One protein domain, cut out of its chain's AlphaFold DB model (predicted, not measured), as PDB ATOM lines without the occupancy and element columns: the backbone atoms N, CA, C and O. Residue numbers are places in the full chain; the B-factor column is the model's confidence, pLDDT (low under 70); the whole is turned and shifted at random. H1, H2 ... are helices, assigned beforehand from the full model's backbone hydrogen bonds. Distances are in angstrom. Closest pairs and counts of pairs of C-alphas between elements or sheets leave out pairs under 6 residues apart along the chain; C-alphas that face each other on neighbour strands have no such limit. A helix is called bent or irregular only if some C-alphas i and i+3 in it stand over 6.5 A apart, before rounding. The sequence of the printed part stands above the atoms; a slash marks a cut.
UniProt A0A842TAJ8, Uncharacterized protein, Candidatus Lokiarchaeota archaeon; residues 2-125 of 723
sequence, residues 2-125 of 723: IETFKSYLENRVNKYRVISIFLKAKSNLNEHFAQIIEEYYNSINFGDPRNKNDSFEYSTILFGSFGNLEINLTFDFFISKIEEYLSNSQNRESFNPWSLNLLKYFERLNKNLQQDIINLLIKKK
ATOM      1  N   ILE A   2      36.957  20.106 196.323       85.75
ATOM      2  CA  ILE A   2      36.624  19.044 195.354       85.75
ATOM      3  C   ILE A   2      35.107  18.965 195.098       85.75
ATOM      4  O   ILE A   2      34.680  19.165 193.968       85.75
ATOM      5  N   GLU A   3      34.291  18.847 196.151       88.56
ATOM      6  CA  GLU A   3      32.819  18.867 196.026       88.56
ATOM      7  C   GLU A   3      32.284  20.150 195.375       88.56
ATOM      8  O   GLU A   3      31.366  20.136 194.561       88.56
ATOM      9  N   THR A   4      32.911  21.287 195.683       86.56
ATOM     10  CA  THR A   4      32.584  22.573 195.061       86.56
ATOM     11  C   THR A   4      32.916  22.557 193.571       86.56
ATOM     12  O   THR A   4      32.121  23.015 192.763       86.56
ATOM     13  N   PHE A   5      34.069  22.014 193.185       85.12
ATOM     14  CA  PHE A   5      34.464  21.889 191.789       85.12
ATOM     15  C   PHE A   5      33.483  21.001 191.019       85.12
ATOM     16  O   PHE A   5      32.971  21.436 189.989       85.12
ATOM     17  N   LYS A   6      33.144  19.828 191.567       87.00
ATOM     18  CA  LYS A   6      32.162  18.893 191.001       87.00
ATOM     19  C   LYS A   6      30.790  19.550 190.815       87.00
ATOM     20  O   LYS A   6      30.293  19.629 189.695       87.00
ATOM     21  N   SER A   7      30.257  20.169 191.870       87.50
ATOM     22  CA  SER A   7      28.977  20.888 191.818       87.50
ATOM     23  C   SER A   7      28.974  22.023 190.783       87.50
ATOM     24  O   SER A   7      27.995  22.212 190.059       87.50
ATOM     25  N   TYR A   8      30.065  22.787 190.665       86.50
ATOM     26  CA  TYR A   8      30.150  23.856 189.667       86.50
ATOM     27  C   TYR A   8      30.304  23.316 188.243       86.50
ATOM     28  O   TYR A   8      29.783  23.939 187.315       86.50
ATOM     29  N   LEU A   9      31.004  22.195 188.060       82.69
ATOM     30  CA  LEU A   9      31.155  21.538 186.766       82.69
ATOM     31  C   LEU A   9      29.810  20.995 186.265       82.69
ATOM     32  O   LEU A   9      29.496  21.161 185.091       82.69
ATOM     33  N   GLU A  10      28.987  20.443 187.154       82.81
ATOM     34  CA  GLU A  10      27.655  19.918 186.830       82.81
ATOM     35  C   GLU A  10      26.635  21.034 186.534       82.81
ATOM     36  O   GLU A  10      25.861  20.930 185.583       82.81
ATOM     37  N   ASN A  11      26.665  22.141 187.290       81.69
ATOM     38  CA  ASN A  11      25.566  23.120 187.299       81.69
ATOM     39  C   ASN A  11      25.814  24.422 186.508       81.69
ATOM     40  O   ASN A  11      24.897  25.234 186.358       81.69
ATOM     41  N   ARG A  12      27.034  24.702 186.020       73.81
ATOM     42  CA  ARG A  12      27.348  25.981 185.340       73.81
ATOM     43  C   ARG A  12      27.328  25.870 183.812       73.81
ATOM     44  O   ARG A  12      27.804  24.909 183.220       73.81
ATOM     45  N   VAL A  13      26.895  26.963 183.175       62.62
ATOM     46  CA  VAL A  13      26.862  27.149 181.705       62.62
ATOM     47  C   VAL A  13      28.260  27.358 181.094       62.62
ATOM     48  O   VAL A  13      28.450  27.215 179.894       62.62
ATOM     49  N   ASN A  14      29.274  27.723 181.892       74.62
ATOM     50  CA  ASN A  14      30.638  27.958 181.399       74.62
ATOM     51  C   ASN A  14      31.659  27.104 182.157       74.62
ATOM     52  O   ASN A  14      32.480  27.612 182.928       74.62
ATOM     53  N   LYS A  15      31.578  25.790 181.935       77.75
ATOM     54  CA  LYS A  15      32.406  24.776 182.600       77.75
ATOM     55  C   LYS A  15      33.910  24.970 182.353       77.75
ATOM     56  O   LYS A  15      34.700  24.796 183.271       77.75
ATOM     57  N   TYR A  16      34.321  25.467 181.180       74.00
ATOM     58  CA  TYR A  16      35.727  25.818 180.912       74.00
ATOM     59  C   TYR A  16      36.269  26.864 181.897       74.00
ATOM     60  O   TYR A  16      37.385  26.736 182.404       74.00
ATOM     61  N   ARG A  17      35.481  27.907 182.198       77.56
ATOM     62  CA  ARG A  17      35.903  28.941 183.149       77.56
ATOM     63  C   ARG A  17      36.049  28.363 184.557       77.56
ATOM     64  O   ARG A  17      37.012  28.717 185.229       77.56
ATOM     65  N   VAL A  18      35.151  27.458 184.960       80.00
ATOM     66  CA  VAL A  18      35.244  26.724 186.235       80.00
ATOM     67  C   VAL A  18      36.568  25.964 186.297       80.00
ATOM     68  O   VAL A  18      37.364  26.228 187.192       80.00
ATOM     69  N   ILE A  19      36.861  25.138 185.293       77.44
ATOM     70  CA  ILE A  19      38.121  24.387 185.186       77.44
ATOM     71  C   ILE A  19      39.326  25.327 185.303       77.44
ATOM     72  O   ILE A  19      40.164  25.161 186.184       77.44
ATOM     73  N   SER A  20      39.368  26.398 184.506       77.00
ATOM     74  CA  SER A  20      40.501  27.332 184.512       77.00
ATOM     75  C   SER A  20      40.723  28.063 185.844       77.00
ATOM     76  O   SER A  20      41.862  28.390 186.169       77.00
ATOM     77  N   ILE A  21      39.657  28.354 186.599       81.00
ATOM     78  CA  ILE A  21      39.744  29.058 187.887       81.00
ATOM     79  C   ILE A  21      40.251  28.106 188.967       81.00
ATOM     80  O   ILE A  21      41.150  28.473 189.720       81.00
ATOM     81  N   PHE A  22      39.690  26.899 189.040       81.50
ATOM     82  CA  PHE A  22      40.029  25.943 190.093       81.50
ATOM     83  C   PHE A  22      41.461  25.414 189.955       81.50
ATOM     84  O   PHE A  22      42.172  25.353 190.956       81.50
ATOM     85  N   LEU A  23      41.921  25.155 188.728       72.12
ATOM     86  CA  LEU A  23      43.302  24.728 188.466       72.12
ATOM     87  C   LEU A  23      44.327  25.788 188.866       72.12
ATOM     88  O   LEU A  23      45.276  25.497 189.588       72.12
ATOM     89  N   LYS A  24      44.086  27.047 188.477       79.19
ATOM     90  CA  LYS A  24      44.962  28.166 188.850       79.19
ATOM     91  C   LYS A  24      44.996  28.410 190.354       79.19
ATOM     92  O   LYS A  24      45.998  28.887 190.873       79.19
ATOM     93  N   ALA A  25      43.890  28.140 191.046       78.00
ATOM     94  CA  ALA A  25      43.783  28.397 192.474       78.00
ATOM     95  C   ALA A  25      44.535  27.362 193.326       78.00
ATOM     96  O   ALA A  25      45.007  27.722 194.407       78.00
ATOM     97  N   LYS A  26      44.623  26.095 192.885       81.94
ATOM     98  CA  LYS A  26      45.215  24.988 193.658       81.94
ATOM     99  C   LYS A  26      45.830  23.906 192.765       81.94
ATOM    100  O   LYS A  26      45.238  22.846 192.570       81.94
ATOM    101  N   SER A  27      47.061  24.136 192.311       79.75
ATOM    102  CA  SER A  27      47.825  23.167 191.511       79.75
ATOM    103  C   SER A  27      48.065  21.825 192.221       79.75
ATOM    104  O   SER A  27      48.162  20.784 191.579       79.75
ATOM    105  N   ASN A  28      48.098  21.813 193.557       83.88
ATOM    106  CA  ASN A  28      48.265  20.595 194.355       83.88
ATOM    107  C   ASN A  28      47.049  19.647 194.324       83.88
ATOM    108  O   ASN A  28      47.145  18.531 194.824       83.88
ATOM    109  N   LEU A  29      45.908  20.076 193.771       83.94
ATOM    110  CA  LEU A  29      44.707  19.248 193.603       83.94
ATOM    111  C   LEU A  29      44.495  18.801 192.147       83.94
ATOM    112  O   LEU A  29      43.449  18.230 191.838       83.94
ATOM    113  N   ASN A  30      45.460  19.035 191.251       82.75
ATOM    114  CA  ASN A  30      45.298  18.791 189.815       82.75
ATOM    115  C   ASN A  30      44.959  17.336 189.473       82.75
ATOM    116  O   ASN A  30      44.172  17.119 188.561       82.75
ATOM    117  N   GLU A  31      45.476  16.356 190.216       84.62
ATOM    118  CA  GLU A  31      45.131  14.939 190.014       84.62
ATOM    119  C   GLU A  31      43.670  14.640 190.371       84.62
ATOM    120  O   GLU A  31      42.962  14.001 189.599       84.62
ATOM    121  N   HIS A  32      43.180  15.177 191.492       86.19
ATOM    122  CA  HIS A  32      41.779  15.015 191.893       86.19
ATOM    123  C   HIS A  32      40.847  15.730 190.908       86.19
ATOM    124  O   HIS A  32      39.792  15.214 190.546       86.19
ATOM    125  N   PHE A  33      41.236  16.916 190.430       85.50
ATOM    126  CA  PHE A  33      40.489  17.617 189.389       85.50
ATOM    127  C   PHE A  33      40.512  16.865 188.056       85.50
ATOM    128  O   PHE A  33      39.477  16.823 187.395       85.50
ATOM    129  N   ALA A  34      41.636  16.251 187.680       84.06
ATOM    130  CA  ALA A  34      41.734  15.409 186.492       84.06
ATOM    131  C   ALA A  34      40.753  14.232 186.583       84.06
ATOM    132  O   ALA A  34      39.924  14.096 185.691       84.06
ATOM    133  N   GLN A  35      40.743  13.485 187.693       87.50
ATOM    134  CA  GLN A  35      39.802  12.376 187.916       87.50
ATOM    135  C   GLN A  35      38.336  12.813 187.792       87.50
ATOM    136  O   GLN A  35      37.564  12.186 187.074       87.50
ATOM    137  N   ILE A  36      37.953  13.935 188.410       87.69
ATOM    138  CA  ILE A  36      36.578  14.465 188.323       87.69
ATOM    139  C   ILE A  36      36.224  14.868 186.886       87.69
ATOM    140  O   ILE A  36      35.095  14.674 186.439       87.69
ATOM    141  N   ILE A  37      37.179  15.444 186.153       84.19
ATOM    142  CA  ILE A  37      36.996  15.788 184.740       84.19
ATOM    143  C   ILE A  37      36.845  14.510 183.898       84.19
ATOM    144  O   ILE A  37      35.981  14.471 183.021       84.19
ATOM    145  N   GLU A  38      37.634  13.468 184.165       86.69
ATOM    146  CA  GLU A  38      37.530  12.172 183.486       86.69
ATOM    147  C   GLU A  38      36.175  11.498 183.752       86.69
ATOM    148  O   GLU A  38      35.492  11.106 182.805       86.69
ATOM    149  N   GLU A  39      35.738  11.445 185.015       87.94
ATOM    150  CA  GLU A  39      34.406  10.971 185.419       87.94
ATOM    151  C   GLU A  39      33.296  11.739 184.697       87.94
ATOM    152  O   GLU A  39      32.397  11.141 184.099       87.94
ATOM    153  N   TYR A  40      33.389  13.071 184.692       85.12
ATOM    154  CA  TYR A  40      32.444  13.930 183.990       85.12
ATOM    155  C   TYR A  40      32.375  13.574 182.502       85.12
ATOM    156  O   TYR A  40      31.290  13.373 181.961       85.12
ATOM    157  N   TYR A  41      33.517  13.415 181.838       81.12
ATOM    158  CA  TYR A  41      33.578  13.040 180.426       81.12
ATOM    159  C   TYR A  41      33.105  11.617 180.125       81.12
ATOM    160  O   TYR A  41      32.638  11.354 179.016       81.12
ATOM    161  N   ASN A  42      33.227  10.699 181.078       84.56
ATOM    162  CA  ASN A  42      32.678   9.350 180.967       84.56
ATOM    163  C   ASN A  42      31.156   9.326 181.152       84.56
ATOM    164  O   ASN A  42      30.494   8.462 180.589       84.56
ATOM    165  N   SER A  43      30.589  10.300 181.870       83.12
ATOM    166  CA  SER A  43      29.135  10.427 182.041       83.12
ATOM    167  C   SER A  43      28.397  10.979 180.809       83.12
ATOM    168  O   SER A  43      27.173  10.884 180.721       83.12
ATOM    169  N   ILE A  44      29.117  11.559 179.841       75.75
ATOM    170  CA  ILE A  44      28.520  12.165 178.644       75.75
ATOM    171  C   ILE A  44      28.261  11.085 177.591       75.75
ATOM    172  O   ILE A  44      29.193  10.495 177.056       75.75
ATOM    173  N   ASN A  45      26.994  10.875 177.225       69.94
ATOM    174  CA  ASN A  45      26.634  10.017 176.097       69.94
ATOM    175  C   ASN A  45      26.728  10.793 174.770       69.94
ATOM    176  O   ASN A  45      25.951  11.712 174.507       69.94
ATOM    177  N   PHE A  46      27.669  10.400 173.917       62.22
ATOM    178  CA  PHE A  46      27.963  11.068 172.647       62.22
ATOM    179  C   PHE A  46      27.021  10.714 171.491       62.22
ATOM    180  O   PHE A  46      27.060  11.390 170.461       62.22
ATOM    181  N   GLY A  47      26.201   9.668 171.632       59.00
ATOM    182  CA  GLY A  47      25.437   9.082 170.527       59.00
ATOM    183  C   GLY A  47      24.295   9.942 169.972       59.00
ATOM    184  O   GLY A  47      23.801   9.654 168.886       59.00
ATOM    185  N   ASP A  48      23.875  11.001 170.673       54.88
ATOM    186  CA  ASP A  48      22.738  11.828 170.256       54.88
ATOM    187  C   ASP A  48      22.900  13.289 170.721       54.88
ATOM    188  O   ASP A  48      22.336  13.686 171.743       54.88
ATOM    189  N   PRO A  49      23.692  14.129 170.019       54.94
ATOM    190  CA  PRO A  49      23.761  15.552 170.321       54.94
ATOM    191  C   PRO A  49      22.438  16.208 169.902       54.94
ATOM    192  O   PRO A  49      22.316  16.783 168.816       54.94
ATOM    193  N   ARG A  50      21.435  16.128 170.783       53.03
ATOM    194  CA  ARG A  50      20.102  16.719 170.592       53.03
ATOM    195  C   ARG A  50      20.162  18.240 170.390       53.03
ATOM    196  O   ARG A  50      19.223  18.814 169.842       53.03
ATOM    197  N   ASN A  51      21.272  18.902 170.753       62.19
ATOM    198  CA  ASN A  51      21.484  20.336 170.558       62.19
ATOM    199  C   ASN A  51      22.910  20.684 170.071       62.19
ATOM    200  O   ASN A  51      23.914  20.170 170.560       62.19
ATOM    201  N   LYS A  52      23.022  21.621 169.117       62.44
ATOM    202  CA  LYS A  52      24.315  22.131 168.607       62.44
ATOM    203  C   LYS A  52      25.151  22.826 169.686       62.44
ATOM    204  O   LYS A  52      26.376  22.853 169.570       62.44
ATOM    205  N   ASN A  53      24.494  23.398 170.694       64.81
ATOM    206  CA  ASN A  53      25.167  24.097 171.787       64.81
ATOM    207  C   ASN A  53      25.993  23.133 172.647       64.81
ATOM    208  O   ASN A  53      27.130  23.461 172.977       64.81
ATOM    209  N   ASP A  54      25.491  21.922 172.886       68.12
ATOM    210  CA  ASP A  54      26.160  20.924 173.727       68.12
ATOM    211  C   ASP A  54      27.462  20.446 173.074       68.12
ATOM    212  O   ASP A  54      28.496  20.357 173.728       68.12
ATOM    213  N   SER A  55      27.468  20.255 171.748       67.00
ATOM    214  CA  SER A  55      28.699  19.924 171.015       67.00
ATOM    215  C   SER A  55      29.722  21.070 171.020       67.00
ATOM    216  O   SER A  55      30.928  20.802 171.016       67.00
ATOM    217  N   PHE A  56      29.280  22.333 170.973       69.94
ATOM    218  CA  PHE A  56      30.184  23.487 171.056       69.94
ATOM    219  C   PHE A  56      30.815  23.563 172.445       69.94
ATOM    220  O   PHE A  56      32.042  23.647 172.559       69.94
ATOM    221  N   GLU A  57      29.978  23.516 173.482       71.50
ATOM    222  CA  GLU A  57      30.395  23.581 174.879       71.50
ATOM    223  C   GLU A  57      31.354  22.431 175.187       71.50
ATOM    224  O   GLU A  57      32.479  22.683 175.611       71.50
ATOM    225  N   TYR A  58      30.988  21.202 174.815       72.38
ATOM    226  CA  TYR A  58      31.832  20.019 174.951       72.38
ATOM    227  C   TYR A  58      33.215  20.209 174.325       72.38
ATOM    228  O   TYR A  58      34.227  20.048 175.005       72.38
ATOM    229  N   SER A  59      33.277  20.605 173.046       70.56
ATOM    230  CA  SER A  59      34.565  20.805 172.365       70.56
ATOM    231  C   SER A  59      35.410  21.888 173.042       70.56
ATOM    232  O   SER A  59      36.632  21.777 173.110       70.56
ATOM    233  N   THR A  60      34.762  22.928 173.570       70.81
ATOM    234  CA  THR A  60      35.435  24.036 174.250       70.81
ATOM    235  C   THR A  60      36.007  23.588 175.587       70.81
ATOM    236  O   THR A  60      37.128  23.964 175.921       70.81
ATOM    237  N   ILE A  61      35.265  22.777 176.342       71.56
ATOM    238  CA  ILE A  61      35.727  22.221 177.614       71.56
ATOM    239  C   ILE A  61      36.844  21.210 177.346       71.56
ATOM    240  O   ILE A  61      37.885  21.320 177.977       71.56
ATOM    241  N   LEU A  62      36.684  20.295 176.380       73.44
ATOM    242  CA  LEU A  62      37.669  19.243 176.095       73.44
ATOM    243  C   LEU A  62      39.004  19.858 175.679       73.44
ATOM    244  O   LEU A  62      40.005  19.694 176.369       73.44
ATOM    245  N   PHE A  63      39.021  20.667 174.621       70.06
ATOM    246  CA  PHE A  63      40.270  21.296 174.183       70.06
ATOM    247  C   PHE A  63      40.768  22.385 175.121       70.06
ATOM    248  O   PHE A  63      41.970  22.611 175.211       70.06
ATOM    249  N   GLY A  64      39.865  23.066 175.823       67.56
ATOM    250  CA  GLY A  64      40.244  24.061 176.810       67.56
ATOM    251  C   GLY A  64      40.937  23.449 178.028       67.56
ATOM    252  O   GLY A  64      41.890  24.043 178.529       67.56
ATOM    253  N   SER A  65      40.497  22.268 178.463       69.06
ATOM    254  CA  SER A  65      41.101  21.526 179.574       69.06
ATOM    255  C   SER A  65      42.504  21.049 179.201       69.06
ATOM    256  O   SER A  65      43.442  21.312 179.938       69.06
ATOM    257  N   PHE A  66      42.683  20.484 178.004       67.50
ATOM    258  CA  PHE A  66      44.000  20.028 177.535       67.50
ATOM    259  C   PHE A  66      44.949  21.153 177.115       67.50
ATOM    260  O   PHE A  66      46.158  21.067 177.306       67.50
ATOM    261  N   GLY A  67      44.417  22.243 176.561       64.38
ATOM    262  CA  GLY A  67      45.203  23.424 176.211       64.38
ATOM    263  C   GLY A  67      45.740  24.195 177.424       64.38
ATOM    264  O   GLY A  67      46.509  25.148 177.242       64.38
ATOM    265  N   ASN A  68      45.314  23.819 178.632       65.88
ATOM    266  CA  ASN A  68      45.915  24.193 179.903       65.88
ATOM    267  C   ASN A  68      46.780  23.013 180.374       65.88
ATOM    268  O   ASN A  68      46.292  22.102 181.030       65.88
ATOM    269  N   LEU A  69      48.078  23.063 180.062       55.50
ATOM    270  CA  LEU A  69      49.091  22.039 180.385       55.50
ATOM    271  C   LEU A  69      49.245  21.720 181.890       55.50
ATOM    272  O   LEU A  69      50.059  20.887 182.257       55.50
ATOM    273  N   GLU A  70      48.497  22.399 182.760       60.91
ATOM    274  CA  GLU A  70      48.504  22.191 184.207       60.91
ATOM    275  C   GLU A  70      47.634  21.001 184.642       60.91
ATOM    276  O   GLU A  70      47.777  20.537 185.770       60.91
ATOM    277  N   ILE A  71      46.734  20.490 183.791       64.81
ATOM    278  CA  ILE A  71      45.922  19.316 184.139       64.81
ATOM    279  C   ILE A  71      46.679  18.042 183.777       64.81
ATOM    280  O   ILE A  71      46.957  17.803 182.604       64.81
ATOM    281  N   ASN A  72      46.922  17.185 184.770       71.62
ATOM    282  CA  ASN A  72      47.483  15.840 184.597       71.62
ATOM    283  C   ASN A  72      46.452  14.857 184.001       71.62
ATOM    284  O   ASN A  72      46.304  13.742 184.494       71.62
ATOM    285  N   LEU A  73      45.699  15.262 182.973       77.06
ATOM    286  CA  LEU A  73      44.894  14.308 182.209       77.06
ATOM    287  C   LEU A  73      45.836  13.426 181.397       77.06
ATOM    288  O   LEU A  73      46.757  13.924 180.741       77.06
ATOM    289  N   THR A  74      45.596  12.119 181.418       82.31
ATOM    290  CA  THR A  74      46.427  11.188 180.652       82.31
ATOM    291  C   THR A  74      46.239  11.412 179.148       82.31
ATOM    292  O   THR A  74      45.146  11.748 178.674       82.31
ATOM    293  N   PHE A  75      47.311  11.247 178.365       82.12
ATOM    294  CA  PHE A  75      47.231  11.392 176.906       82.12
ATOM    295  C   PHE A  75      46.260  10.381 176.290       82.12
ATOM    296  O   PHE A  75      45.475  10.746 175.415       82.12
ATOM    297  N   ASP A  76      46.252   9.150 176.801       84.50
ATOM    298  CA  ASP A  76      45.362   8.086 176.332       84.50
ATOM    299  C   ASP A  76      43.892   8.440 176.552       84.50
ATOM    300  O   ASP A  76      43.067   8.271 175.649       84.50
ATOM    301  N   PHE A  77      43.564   9.023 177.709       85.62
ATOM    302  CA  PHE A  77      42.215   9.500 177.980       85.62
ATOM    303  C   PHE A  77      41.780  10.565 176.967       85.62
ATOM    304  O   PHE A  77      40.679  10.496 176.411       85.62
ATOM    305  N   PHE A  78      42.658  11.528 176.667       83.19
ATOM    306  CA  PHE A  78      42.360  12.566 175.683       83.19
ATOM    307  C   PHE A  78      42.061  11.993 174.306       83.19
ATOM    308  O   PHE A  78      41.044  12.329 173.694       83.19
ATOM    309  N   ILE A  79      42.966  11.144 173.817       84.50
ATOM    310  CA  ILE A  79      42.880  10.552 172.489       84.50
ATOM    311  C   ILE A  79      41.634   9.678 172.402       84.50
ATOM    312  O   ILE A  79      40.887   9.814 171.434       84.50
ATOM    313  N   SER A  80      41.335   8.894 173.442       88.56
ATOM    314  CA  SER A  80      40.099   8.112 173.535       88.56
ATOM    315  C   SER A  80      38.856   9.000 173.428       88.56
ATOM    316  O   SER A  80      37.950   8.699 172.651       88.56
ATOM    317  N   LYS A  81      38.812  10.142 174.129       85.50
ATOM    318  CA  LYS A  81      37.665  11.066 174.068       85.50
ATOM    319  C   LYS A  81      37.547  11.808 172.743       85.50
ATOM    320  O   LYS A  81      36.431  12.077 172.285       85.50
ATOM    321  N   ILE A  82      38.667  12.123 172.093       82.75
ATOM    322  CA  ILE A  82      38.638  12.630 170.719       82.75
ATOM    323  C   ILE A  82      38.126  11.540 169.774       82.75
ATOM    324  O   ILE A  82      37.288  11.829 168.920       82.75
ATOM    325  N   GLU A  83      38.599  10.302 169.909       86.12
ATOM    326  CA  GLU A  83      38.199   9.184 169.054       86.12
ATOM    327  C   GLU A  83      36.706   8.889 169.197       86.12
ATOM    328  O   GLU A  83      36.011   8.756 168.185       86.12
ATOM    329  N   GLU A  84      36.201   8.858 170.426       83.81
ATOM    330  CA  GLU A  84      34.785   8.713 170.749       83.81
ATOM    331  C   GLU A  84      33.957   9.824 170.085       83.81
ATOM    332  O   GLU A  84      33.021   9.553 169.327       83.81
ATOM    333  N   TYR A  85      34.355  11.086 170.256       79.38
ATOM    334  CA  TYR A  85      33.677  12.222 169.628       79.38
ATOM    335  C   TYR A  85      33.686  12.148 168.089       79.38
ATOM    336  O   TYR A  85      32.669  12.370 167.417       79.38
ATOM    337  N   LEU A  86      34.841  11.826 167.504       79.88
ATOM    338  CA  LEU A  86      34.993  11.668 166.062       79.88
ATOM    339  C   LEU A  86      34.285  10.421 165.532       79.88
ATOM    340  O   LEU A  86      34.063  10.346 164.332       79.88
ATOM    341  N   SER A  87      33.921   9.456 166.368       82.88
ATOM    342  CA  SER A  87      33.129   8.299 165.939       82.88
ATOM    343  C   SER A  87      31.633   8.620 165.943       82.88
ATOM    344  O   SER A  87      30.909   8.179 165.056       82.88
ATOM    345  N   ASN A  88      31.188   9.465 166.876       74.75
ATOM    346  CA  ASN A  88      29.774   9.798 167.064       74.75
ATOM    347  C   ASN A  88      29.293  11.016 166.260       74.75
ATOM    348  O   ASN A  88      28.104  11.166 165.974       74.75
ATOM    349  N   SER A  89      30.199  11.896 165.833       70.94
ATOM    350  CA  SER A  89      29.835  12.979 164.920       70.94
ATOM    351  C   SER A  89      29.558  12.414 163.522       70.94
ATOM    352  O   SER A  89      30.475  12.094 162.772       70.94
ATOM    353  N   GLN A  90      28.290  12.301 163.109       62.69
ATOM    354  CA  GLN A  90      27.979  12.001 161.702       62.69
ATOM    355  C   GLN A  90      28.751  12.967 160.789       62.69
ATOM    356  O   GLN A  90      28.975  14.115 161.171       62.69
ATOM    357  N   ASN A  91      29.158  12.497 159.604       53.31
ATOM    358  CA  ASN A  91      30.026  13.131 158.594       53.31
ATOM    359  C   ASN A  91      29.555  14.496 158.034       53.31
ATOM    360  O   ASN A  91      29.821  14.848 156.892       53.31
ATOM    361  N   ARG A  92      28.828  15.294 158.819       51.03
ATOM    362  CA  ARG A  92      28.311  16.605 158.463       51.03
ATOM    363  C   ARG A  92      29.480  17.570 158.323       51.03
ATOM    364  O   ARG A  92      29.949  18.170 159.282       51.03
ATOM    365  N   GLU A  93      29.858  17.753 157.067       50.28
ATOM    366  CA  GLU A  93      30.797  18.713 156.474       50.28
ATOM    367  C   GLU A  93      30.602  20.181 156.911       50.28
ATOM    368  O   GLU A  93      31.352  21.070 156.510       50.28
ATOM    369  N   SER A  94      29.598  20.485 157.736       49.34
ATOM    370  CA  SER A  94      29.381  21.824 158.260       49.34
ATOM    371  C   SER A  94      30.356  22.118 159.395       49.34
ATOM    372  O   SER A  94      30.115  21.707 160.527       49.34
ATOM    373  N   PHE A  95      31.422  22.847 159.059       54.03
ATOM    374  CA  PHE A  95      32.199  23.756 159.912       54.03
ATOM    375  C   PHE A  95      31.929  23.585 161.414       54.03
ATOM    376  O   PHE A  95      31.142  24.320 162.015       54.03
ATOM    377  N   ASN A  96      32.531  22.554 162.000       58.78
ATOM    378  CA  ASN A  96      32.297  22.229 163.394       58.78
ATOM    379  C   ASN A  96      33.166  23.160 164.262       58.78
ATOM    380  O   ASN A  96      34.374  23.242 164.004       58.78
ATOM    381  N   PRO A  97      32.599  23.844 165.273       59.47
ATOM    382  CA  PRO A  97      33.338  24.556 166.321       59.47
ATOM    383  C   PRO A  97      34.552  23.808 166.878       59.47
ATOM    384  O   PRO A  97      35.555  24.423 167.235       59.47
ATOM    385  N   TRP A  98      34.489  22.477 166.859       66.06
ATOM    386  CA  TRP A  98      35.593  21.577 167.162       66.06
ATOM    387  C   TRP A  98      36.876  21.904 166.383       66.06
ATOM    388  O   TRP A  98      37.935  22.015 166.981       66.06
ATOM    389  N   SER A  99      36.790  22.156 165.073       63.84
ATOM    390  CA  SER A  99      37.954  22.467 164.220       63.84
ATOM    391  C   SER A  99      38.614  23.798 164.603       63.84
ATOM    392  O   SER A  99      39.826  23.945 164.501       63.84
ATOM    393  N   LEU A 100      37.818  24.772 165.058       64.50
ATOM    394  CA  LEU A 100      38.316  26.059 165.552       64.50
ATOM    395  C   LEU A 100      38.987  25.918 166.919       64.50
ATOM    396  O   LEU A 100      40.048  26.498 167.141       64.50
ATOM    397  N   ASN A 101      38.365  25.159 167.824       68.31
ATOM    398  CA  ASN A 101      38.893  24.934 169.164       68.31
ATOM    399  C   ASN A 101      40.151  24.068 169.125       68.31
ATOM    400  O   ASN A 101      41.146  24.465 169.721       68.31
ATOM    401  N   LEU A 102      40.158  22.968 168.364       69.75
ATOM    402  CA  LEU A 102      41.359  22.166 168.147       69.75
ATOM    403  C   LEU A 102      42.504  23.067 167.686       69.75
ATOM    404  O   LEU A 102      43.521  23.112 168.357       69.75
ATOM    405  N   LEU A 103      42.315  23.851 166.620       67.94
ATOM    406  CA  LEU A 103      43.342  24.767 166.109       67.94
ATOM    407  C   LEU A 103      43.847  25.767 167.147       67.94
ATOM    408  O   LEU A 103      45.049  25.982 167.260       67.94
ATOM    409  N   LYS A 104      42.935  26.365 167.919       73.25
ATOM    410  CA  LYS A 104      43.274  27.346 168.957       73.25
ATOM    411  C   LYS A 104      44.226  26.777 170.013       73.25
ATOM    412  O   LYS A 104      45.003  27.535 170.595       73.25
ATOM    413  N   TYR A 105      44.132  25.479 170.289       75.44
ATOM    414  CA  TYR A 105      44.921  24.814 171.322       75.44
ATOM    415  C   TYR A 105      45.994  23.873 170.760       75.44
ATOM    416  O   TYR A 105      46.883  23.501 171.516       75.44
ATOM    417  N   PHE A 106      45.968  23.550 169.462       81.56
ATOM    418  CA  PHE A 106      46.845  22.571 168.813       81.56
ATOM    419  C   PHE A 106      48.322  22.858 169.081       81.56
ATOM    420  O   PHE A 106      49.061  21.967 169.467       81.56
ATOM    421  N   GLU A 107      48.723  24.126 168.998       77.38
ATOM    422  CA  GLU A 107      50.109  24.575 169.209       77.38
ATOM    423  C   GLU A 107      50.606  24.426 170.645       77.38
ATOM    424  O   GLU A 107      51.807  24.428 170.892       77.38
ATOM    425  N   ARG A 108      49.680  24.341 171.601       79.75
ATOM    426  CA  ARG A 108      50.013  24.143 173.013       79.75
ATOM    427  C   ARG A 108      50.185  22.674 173.352       79.75
ATOM    428  O   ARG A 108      50.720  22.365 174.409       79.75
ATOM    429  N   LEU A 109      49.700  21.785 172.490       80.56
ATOM    430  CA  LEU A 109      49.901  20.355 172.638       80.56
ATOM    431  C   LEU A 109      51.351  20.033 172.278       80.56
ATOM    432  O   LEU A 109      51.928  20.655 171.386       80.56
ATOM    433  N   ASN A 110      51.943  19.050 172.949       85.25
ATOM    434  CA  ASN A 110      53.255  18.555 172.545       85.25
ATOM    435  C   ASN A 110      53.184  17.886 171.156       85.25
ATOM    436  O   ASN A 110      52.109  17.512 170.680       85.25
ATOM    437  N   LYS A 111      54.340  17.723 170.507       86.50
ATOM    438  CA  LYS A 111      54.422  17.220 169.129       86.50
ATOM    439  C   LYS A 111      53.842  15.810 168.958       86.50
ATOM    440  O   LYS A 111      53.180  15.562 167.957       86.50
ATOM    441  N   ASN A 112      54.031  14.920 169.934       88.06
ATOM    442  CA  ASN A 112      53.487  13.556 169.888       88.06
ATOM    443  C   ASN A 112      51.954  13.578 169.903       88.06
ATOM    444  O   ASN A 112      51.303  12.921 169.104       88.06
ATOM    445  N   LEU A 113      51.363  14.427 170.738       84.88
ATOM    446  CA  LEU A 113      49.916  14.526 170.822       84.88
ATOM    447  C   LEU A 113      49.306  15.214 169.593       84.88
ATOM    448  O   LEU A 113      48.250  14.809 169.108       84.88
ATOM    449  N   GLN A 114      49.977  16.236 169.056       87.56
ATOM    450  CA  GLN A 114      49.607  16.812 167.761       87.56
ATOM    451  C   GLN A 114      49.611  15.728 166.671       87.56
ATOM    452  O   GLN A 114      48.643  15.605 165.919       87.56
ATOM    453  N   GLN A 115      50.665  14.912 166.640       90.19
ATOM    454  CA  GLN A 115      50.848  13.792 165.724       90.19
ATOM    455  C   GLN A 115      49.712  12.760 165.827       90.19
ATOM    456  O   GLN A 115      49.124  12.389 164.805       90.19
ATOM    457  N   ASP A 116      49.343  12.354 167.040       89.00
ATOM    458  CA  ASP A 116      48.260  11.397 167.287       89.00
ATOM    459  C   ASP A 116      46.896  11.941 166.860       89.00
ATOM    460  O   ASP A 116      46.095  11.229 166.252       89.00
ATOM    461  N   ILE A 117      46.642  13.232 167.088       87.81
ATOM    462  CA  ILE A 117      45.401  13.873 166.641       87.81
ATOM    463  C   ILE A 117      45.327  13.926 165.115       87.81
ATOM    464  O   ILE A 117      44.259  13.675 164.553       87.81
ATOM    465  N   ILE A 118      46.433  14.231 164.429       89.62
ATOM    466  CA  ILE A 118      46.479  14.185 162.961       89.62
ATOM    467  C   ILE A 118      46.195  12.766 162.469       89.62
ATOM    468  O   ILE A 118      45.330  12.586 161.609       89.62
ATOM    469  N   ASN A 119      46.844  11.760 163.054       91.00
ATOM    470  CA  ASN A 119      46.626  10.354 162.710       91.00
ATOM    471  C   ASN A 119      45.165   9.947 162.917       91.00
ATOM    472  O   ASN A 119      44.563   9.291 162.067       91.00
ATOM    473  N   LEU A 120      44.553  10.395 164.010       89.56
ATOM    474  CA  LEU A 120      43.161  10.112 164.319       89.56
ATOM    475  C   LEU A 120      42.193  10.826 163.362       89.56
ATOM    476  O   LEU A 120      41.219  10.224 162.903       89.56
ATOM    477  N   LEU A 121      42.469  12.083 163.003       88.19
ATOM    478  CA  LEU A 121      41.712  12.826 161.993       88.19
ATOM    479  C   LEU A 121      41.743  12.123 160.635       88.19
ATOM    480  O   LEU A 121      40.710  12.021 159.972       88.19
ATOM    481  N   ILE A 122      42.911  11.619 160.247       89.12
ATOM    482  CA  ILE A 122      43.119  10.831 159.035       89.12
ATOM    483  C   ILE A 122      42.340   9.515 159.109       89.12
ATOM    484  O   ILE A 122      41.513   9.249 158.235       89.12
ATOM    485  N   LYS A 123      42.525   8.737 160.186       90.19
ATOM    486  CA  LYS A 123      41.844   7.454 160.439       90.19
ATOM    487  C   LYS A 123      40.323   7.597 160.362       90.19
ATOM    488  O   LYS A 123      39.641   6.732 159.817       90.19
ATOM    489  N   LYS A 124      39.781   8.707 160.873       87.81
ATOM    490  CA  LYS A 124      38.340   9.021 160.869       87.81
ATOM    491  C   LYS A 124      37.891   9.823 159.635       87.81
ATOM    492  O   LYS A 124      36.774  10.338 159.631       87.81
ATOM    493  N   LYS A 125      38.739   9.952 158.603       88.56
ATOM    494  CA  LYS A 125      38.465  10.627 157.316       88.56
ATOM    495  C   LYS A 125      37.962  12.071 157.458       88.56
ATOM    496  O   LYS A 125      37.104  12.547 156.716       88.56
TER     497      LYS A 125
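What this domain is: This is residues 2 to 125 of the 723 residues of an uncharacterized protein of Candidatus Lokiarchaeota archaeon (UniProt A0A842TAJ8). The chain zigzags between two facing layers of helices, H2, H4 and H6 in one and H3, H5 and H7 in the other, with H1 covering one end, where it packs on H2 and H3. The two layers run opposite ways and are only loosely joined: across them H4 and H5, like H6 and H7, come close without clearly touching. The printed part has 124 residues with seven named helices, H1 to H7 in order, and no named strand, so its class is all helix. The whole is compact, with a radius of gyration of the C-alphas of 14.2 A and spans of 39 by 34 by 21 A.

Where its parts are: Find C-alpha 2 at (36.624, 19.044, 195.354); there H1 begins and runs to residue 11. H2 follows at residues 15 to 25. At C-alpha 27, (47.825, 23.167, 191.511), H3 begins; it runs to residue 43, 24.5 A from first to last C-alpha. H3 is irregular, with C-alphas 28 and 31 7.8 A apart, and has a kink of 27 degrees near residue 34. H4 spans residues 52 to 66 and 21.7 A, and H5 residues 75 to 88 and 20.1 A. H6 is residues 97 to 106. H7 runs 18.1 A from residue 111 to C-alpha 123 at (41.844, 7.454, 160.439).

How they stand to each other: Start with H1, H2 and H3, an up-and-down bundle, each helix running against the one before. H1 and H2 form a helical hairpin at a shallow tilt of 20 degrees; their closest C-alphas, Leu 9 and Lys 15, are 5.4 A apart. H3 touches H1 with residues 32 to 36 alone, closest at the C-alphas of Lys 6 and Ile 36, 6.8 A, at a steep tilt of 39 degrees. H2 and H3 only just touch, and only at the corner, with 3 pairs of C-alphas within 8 A, the closest being Leu 23 and Asn 30 at 6.4 A. H4 touches H2 with residues 60 to 65 alone, the same way; the C-alphas of Tyr 16 and Ile 61 come closest, at 4.9 A. H3 and H4 are near each other. H4 and H6 touch, the same way at 9 degrees, a shallow tilt, with the C-alphas of Ser 59 and Trp 98 closest at 5.4 A. H5 touches H7, the same way; look at the C-alphas of Glu 83 and Leu 120, their closest, 6.9 A apart. Every O i to N i+4 pair is within hydrogen-bond range in H1, H2, H4, H5, H6 and H7, and 11 of 13 are in H3.

The domain as a whole: The C-alphas of Asn 28 and Glu 93 are the farthest apart, at 41.8 A. The printed part has no cut, and no link is long. Mean pLDDT of the printed part is 76.4; look for values under 70 at residue 13 and residues 45 to 56, 64 to 71 and 90 to 103.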